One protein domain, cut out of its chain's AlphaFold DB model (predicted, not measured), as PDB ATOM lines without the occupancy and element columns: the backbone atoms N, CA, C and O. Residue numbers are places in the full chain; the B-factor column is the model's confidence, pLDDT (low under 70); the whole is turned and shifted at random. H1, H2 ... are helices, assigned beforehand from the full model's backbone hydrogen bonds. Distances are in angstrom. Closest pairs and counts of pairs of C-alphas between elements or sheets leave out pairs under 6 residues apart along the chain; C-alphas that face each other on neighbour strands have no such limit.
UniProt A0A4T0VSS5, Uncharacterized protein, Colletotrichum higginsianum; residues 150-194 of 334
ATOM      1  N   ARG A 150     -26.319 -13.175  96.896       92.44
ATOM      2  CA  ARG A 150     -27.579 -13.485  97.566       92.44
ATOM      3  C   ARG A 150     -28.413 -14.395  96.680       92.44
ATOM      4  O   ARG A 150     -28.667 -14.085  95.521       92.44
ATOM      5  N   GLU A 151     -28.916 -15.459  97.289       89.25
ATOM      6  CA  GLU A 151     -29.899 -16.370  96.702       89.25
ATOM      7  C   GLU A 151     -31.090 -15.596  96.109       89.25
ATOM      8  O   GLU A 151     -31.396 -15.730  94.922       89.25
ATOM      9  N   ILE A 152     -31.660 -14.689  96.911       88.94
ATOM     10  CA  ILE A 152     -32.792 -13.823  96.568       88.94
ATOM     11  C   ILE A 152     -32.282 -12.406  96.240       88.94
ATOM     12  O   ILE A 152     -31.680 -11.760  97.110       88.94
ATOM     13  N   PRO A 153     -32.528 -11.877  95.026       93.25
ATOM     14  CA  PRO A 153     -32.200 -10.494  94.712       93.25
ATOM     15  C   PRO A 153     -33.083  -9.493  95.479       93.25
ATOM     16  O   PRO A 153     -34.170  -9.817  95.951       93.25
ATOM     17  N   CYS A 154     -32.624  -8.247  95.614       94.75
ATOM     18  CA  CYS A 154     -33.484  -7.152  96.069       94.75
ATOM     19  C   CYS A 154     -34.256  -6.534  94.894       94.75
ATOM     20  O   CYS A 154     -33.797  -6.578  93.746       94.75
ATOM     21  N   LEU A 155     -35.399  -5.909  95.186       93.81
ATOM     22  CA  LEU A 155     -36.298  -5.352  94.173       93.81
ATOM     23  C   LEU A 155     -35.599  -4.371  93.201       93.81
ATOM     24  O   LEU A 155     -35.798  -4.525  91.997       93.81
ATOM     25  N   PRO A 156     -34.703  -3.450  93.632       94.00
ATOM     26  CA  PRO A 156     -33.968  -2.590  92.698       94.00
ATOM     27  C   PRO A 156     -33.009  -3.340  91.759       94.00
ATOM     28  O   PRO A 156     -32.801  -2.904  90.629       94.00
ATOM     29  N   CYS A 157     -32.418  -4.459  92.198       94.81
ATOM     30  CA  CYS A 157     -31.554  -5.277  91.336       94.81
ATOM     31  C   CYS A 157     -32.376  -6.042  90.293       94.81
ATOM     32  O   CYS A 157     -31.953  -6.125  89.140       94.81
ATOM     33  N   LEU A 158     -33.562  -6.535  90.672       94.75
ATOM     34  CA  LEU A 158     -34.490  -7.158  89.731       94.75
ATOM     35  C   LEU A 158     -35.051  -6.134  88.734       94.75
ATOM     36  O   LEU A 158     -34.922  -6.357  87.533       94.75
ATOM     37  N   LYS A 159     -35.569  -4.980  89.191       94.25
ATOM     38  CA  LYS A 159     -36.027  -3.897  88.295       94.25
ATOM     39  C   LYS A 159     -34.921  -3.495  87.309       94.25
ATOM     40  O   LYS A 159     -35.155  -3.498  86.103       94.25
ATOM     41  N   ALA A 160     -33.683  -3.288  87.767       93.62
ATOM     42  CA  ALA A 160     -32.559  -2.994  86.870       93.62
ATOM     43  C   ALA A 160     -32.335  -4.070  85.785       93.62
ATOM     44  O   ALA A 160     -32.070  -3.722  84.638       93.62
ATOM     45  N   ALA A 161     -32.478  -5.358  86.109       94.12
ATOM     46  CA  ALA A 161     -32.345  -6.456  85.145       94.12
ATOM     47  C   ALA A 161     -33.513  -6.537  84.143       94.12
ATOM     48  O   ALA A 161     -33.314  -6.842  82.961       94.12
ATOM     49  N   LEU A 162     -34.726  -6.206  84.599       93.94
ATOM     50  CA  LEU A 162     -35.919  -6.102  83.757       93.94
ATOM     51  C   LEU A 162     -35.796  -4.977  82.723       93.94
ATOM     52  O   LEU A 162     -36.284  -5.134  81.606       93.94
ATOM     53  N   HIS A 163     -35.119  -3.875  83.053       92.50
ATOM     54  CA  HIS A 163     -34.788  -2.803  82.102       92.50
ATOM     55  C   HIS A 163     -33.541  -3.096  81.244       92.50
ATOM     56  O   HIS A 163     -33.177  -2.280  80.410       92.50
ATOM     57  N   GLY A 164     -32.868  -4.240  81.425       91.50
ATOM     58  CA  GLY A 164     -31.614  -4.557  80.725       91.50
ATOM     59  C   GLY A 164     -30.365  -3.881  81.302       91.50
ATOM     60  O   GLY A 164     -29.254  -4.201  80.891       91.50
ATOM     61  N   ASN A 165     -30.519  -3.053  82.334       92.69
ATOM     62  CA  ASN A 165     -29.454  -2.318  83.020       92.69
ATOM     63  C   ASN A 165     -28.674  -3.195  84.028       92.69
ATOM     64  O   ASN A 165     -28.187  -2.713  85.057       92.69
ATOM     65  N   GLY A 166     -28.579  -4.508  83.794       90.31
ATOM     66  CA  GLY A 166     -27.822  -5.441  84.629       90.31
ATOM     67  C   GLY A 166     -28.220  -6.910  84.483       90.31
ATOM     68  O   GLY A 166     -29.206  -7.253  83.839       90.31
ATOM     69  N   THR A 167     -27.456  -7.771  85.155       89.50
ATOM     70  CA  THR A 167     -27.589  -9.241  85.145       89.50
ATOM     71  C   THR A 167     -28.614  -9.799  86.141       89.50
ATOM     72  O   THR A 167     -28.817 -11.004  86.205       89.50
ATOM     73  N   GLY A 168     -29.221  -8.960  86.986       89.56
ATOM     74  CA  GLY A 168     -30.102  -9.401  88.083       89.56
ATOM     75  C   GLY A 168     -29.378  -9.987  89.298       89.56
ATOM     76  O   GLY A 168     -30.016 -10.223  90.324       89.56
ATOM     77  N   ARG A 169     -28.051 -10.149  89.226       93.19
ATOM     78  CA  ARG A 169     -27.224 -10.583  90.355       93.19
ATOM     79  C   ARG A 169     -27.255  -9.580  91.500       93.19
ATOM     80  O   ARG A 169     -27.218  -8.364  91.292       93.19
ATOM     81  N   CYS A 170     -27.305 -10.090  92.727       95.00
ATOM     82  CA  CYS A 170     -27.443  -9.272  93.929       95.00
ATOM     83  C   CYS A 170     -26.393  -9.665  94.967       95.00
ATOM     84  O   CYS A 170     -26.578 -10.587  95.753       95.00
ATOM     85  N   LEU A 171     -25.266  -8.960  94.962       94.88
ATOM     86  CA  LEU A 171     -24.135  -9.274  95.830       94.88
ATOM     87  C   LEU A 171     -24.345  -8.720  97.244       94.88
ATOM     88  O   LEU A 171     -24.766  -7.573  97.412       94.88
ATOM     89  N   GLU A 172     -24.044  -9.517  98.261       94.19
ATOM     90  CA  GLU A 172     -24.174  -9.141  99.664       94.19
ATOM     91  C   GLU A 172     -23.222  -7.984 100.014       94.19
ATOM     92  O   GLU A 172     -22.014  -8.051  99.796       94.19
ATOM     93  N   GLY A 173     -23.791  -6.890 100.526       90.62
ATOM     94  CA  GLY A 173     -23.063  -5.716 101.000       90.62
ATOM     95  C   GLY A 173     -23.187  -5.553 102.516       90.62
ATOM     96  O   GLY A 173     -23.712  -6.416 103.223       90.62
ATOM     97  N   SER A 174     -22.719  -4.421 103.037       87.69
ATOM     98  CA  SER A 174     -22.779  -4.130 104.471       87.69
ATOM     99  C   SER A 174     -24.134  -3.544 104.901       87.69
ATOM    100  O   SER A 174     -24.824  -2.847 104.151       87.69
ATOM    101  N   GLY A 175     -24.528  -3.822 106.150       84.12
ATOM    102  CA  GLY A 175     -25.710  -3.214 106.777       84.12
ATOM    103  C   GLY A 175     -27.033  -3.563 106.086       84.12
ATOM    104  O   GLY A 175     -27.788  -2.663 105.725       84.12
ATOM    105  N   LYS A 176     -27.299  -4.861 105.871       85.94
ATOM    106  CA  LYS A 176     -28.484  -5.432 105.185       85.94
ATOM    107  C   LYS A 176     -28.655  -5.061 103.699       85.94
ATOM    108  O   LYS A 176     -29.388  -5.763 103.002       85.94
ATOM    109  N   ARG A 177     -27.938  -4.066 103.170       91.62
ATOM    110  CA  ARG A 177     -27.953  -3.691 101.745       91.62
ATOM    111  C   ARG A 177     -27.133  -4.651 100.875       91.62
ATOM    112  O   ARG A 177     -26.210  -5.304 101.355       91.62
ATOM    113  N   CYS A 178     -27.451  -4.717  99.586       93.94
ATOM    114  CA  CYS A 178     -26.573  -5.299  98.570       93.94
ATOM    115  C   CYS A 178     -25.536  -4.265  98.092       93.94
ATOM    116  O   CYS A 178     -25.756  -3.058  98.237       93.94
ATOM    117  N   LEU A 179     -24.432  -4.710  97.480       92.12
ATOM    118  CA  LEU A 179     -23.381  -3.813  96.970       92.12
ATOM    119  C   LEU A 179     -23.921  -2.768  95.980       92.12
ATOM    120  O   LEU A 179     -23.535  -1.604  96.050       92.12
ATOM    121  N   ARG A 180     -24.869  -3.146  95.112       89.62
ATOM    122  CA  ARG A 180     -25.456  -2.235  94.115       89.62
ATOM    123  C   ARG A 180     -26.351  -1.150  94.732       89.62
ATOM    124  O   ARG A 180     -26.399  -0.043  94.211       89.62
ATOM    125  N   CYS A 181     -27.035  -1.432  95.841       89.75
ATOM    126  CA  CYS A 181     -27.802  -0.421  96.582       89.75
ATOM    127  C   CYS A 181     -26.920   0.423  97.511       89.75
ATOM    128  O   CYS A 181     -27.310   1.527  97.876       89.75
ATOM    129  N   PHE A 182     -25.743  -0.074  97.907       86.31
ATOM    130  CA  PHE A 182     -24.845   0.644  98.811       86.31
ATOM    131  C   PHE A 182     -24.336   1.967  98.214       86.31
ATOM    132  O   PHE A 182     -24.209   2.946  98.943       86.31
ATOM    133  N   GLY A 183     -24.102   2.012  96.898       76.94
ATOM    134  CA  GLY A 183     -23.540   3.165  96.185       76.94
ATOM    135  C   GLY A 183     -24.517   4.279  95.786       76.94
ATOM    136  O   GLY A 183     -24.189   5.025  94.875       76.94
ATOM    137  N   GLY A 184     -25.707   4.383  96.393       76.44
ATOM    138  CA  GLY A 184     -26.633   5.486  96.073       76.44
ATOM    139  C   GLY A 184     -28.114   5.291  96.409       76.44
ATOM    140  O   GLY A 184     -28.925   6.103  95.986       76.44
ATOM    141  N   ARG A 185     -28.508   4.229  97.127       80.56
ATOM    142  CA  ARG A 185     -29.899   4.043  97.585       80.56
ATOM    143  C   ARG A 185     -29.970   3.895  99.101       80.56
ATOM    144  O   ARG A 185     -29.010   3.461  99.756       80.56
ATOM    145  N   SER A 186     -31.115   4.254  99.670       81.06
ATOM    146  CA  SER A 186     -31.349   4.115 101.099       81.06
ATOM    147  C   SER A 186     -31.365   2.631 101.494       81.06
ATOM    148  O   SER A 186     -31.534   1.722 100.675       81.06
ATOM    149  N   SER A 187     -31.175   2.344 102.783       85.00
ATOM    150  CA  SER A 187     -31.346   0.978 103.295       85.00
ATOM    151  C   SER A 187     -32.793   0.492 103.231       85.00
ATOM    152  O   SER A 187     -33.000  -0.720 103.232       85.00
ATOM    153  N   LYS A 188     -33.766   1.410 103.136       87.50
ATOM    154  CA  LYS A 188     -35.193   1.099 103.005       87.50
ATOM    155  C   LYS A 188     -35.522   0.566 101.608       87.50
ATOM    156  O   LYS A 188     -36.323  -0.349 101.502       87.50
ATOM    157  N   ASP A 189     -34.836   1.046 100.570       88.31
ATOM    158  CA  ASP A 189     -35.115   0.677  99.169       88.31
ATOM    159  C   ASP A 189     -34.549  -0.704  98.800       88.31
ATOM    160  O   ASP A 189     -34.929  -1.309  97.799       88.31
ATOM    161  N   CYS A 190     -33.620  -1.233  99.604       93.31
ATOM    162  CA  CYS A 190     -32.998  -2.540  99.391       93.31
ATOM    163  C   CYS A 190     -33.891  -3.697  99.889       93.31
ATOM    164  O   CYS A 190     -33.433  -4.595 100.599       93.31
ATOM    165  N   VAL A 191     -35.175  -3.657  99.528       92.69
ATOM    166  CA  VAL A 191     -36.198  -4.617  99.963       92.69
ATOM    167  C   VAL A 191     -35.961  -5.978  99.289       92.69
ATOM    168  O   VAL A 191     -35.758  -6.015  98.068       92.69
ATOM    169  N   PRO A 192     -35.957  -7.105 100.031       90.81
ATOM    170  CA  PRO A 192     -35.992  -8.432  99.423       90.81
ATOM    171  C   PRO A 192     -37.314  -8.623  98.673       90.81
ATOM    172  O   PRO A 192     -38.360  -8.156  99.112       90.81
ATOM    173  N   ILE A 193     -37.274  -9.307  97.535       91.38
ATOM    174  CA  ILE A 193     -38.475  -9.527  96.722       91.38
ATOM    175  C   ILE A 193     -39.447 -10.466  97.469       91.38
ATOM    176  O   ILE A 193     -39.008 -11.341  98.219       91.38
ATOM    177  N   ALA A 194     -40.757 -10.312  97.253       86.44
ATOM    178  CA  ALA A 194     -41.778 -11.210  97.794       86.44
ATOM    179  C   ALA A 194     -41.558 -12.684  97.360       86.44
ATOM    180  O   ALA A 194     -41.203 -12.916  96.200       86.44
TER     181      ALA A 194
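AT A GLANCE: This is residues 150 to 194 of the 334 residues of an uncharacterized protein of Colletotrichum higginsianum (UniProt A0A4T0VSS5). Little regular structure is found here: a short helix, H1, and a single-turn helix, H2, are set in long loops. The link, residues 163 to 178, folds back past H1 and loops round before H2; residues 183 to 194 then fold back towards the start of H1. The printed part has 45 residues, 12 of them in the two named helices, H1 then H2, with no named strand; the class is all helix. It is compact, with a radius of gyration of the C-alphas of 9.3 A, and rounded, spanning 26 by 21 by 16 A.

IN THESE COORDINATES: Start at Arg 150 and go on to C-alpha 155 at (-36.298, -5.352, 94.173), where H1, residues 155 to 162, begins; it runs 10.4 A. Further on, H2, residues 179 to 182, ends at C-alpha 182, (-24.845, 0.644, 98.811).

HOW THE PARTS SIT: Look at Cys 157 and Arg 180: their C-alphas, the closest of H1 and H2, are 7.4 A apart, and the helices are close but not clearly touching. In H1 every O i to N i+4 pair is within hydrogen-bond range; H2 is too short for such a pair.

THE WHOLE: Gly 164 and Gly 175 have the two C-alphas farthest apart, 26.7 A. The link from H1 to H2 is long, the printed part has no cut, and no printed residue is under 70 in pLDDT.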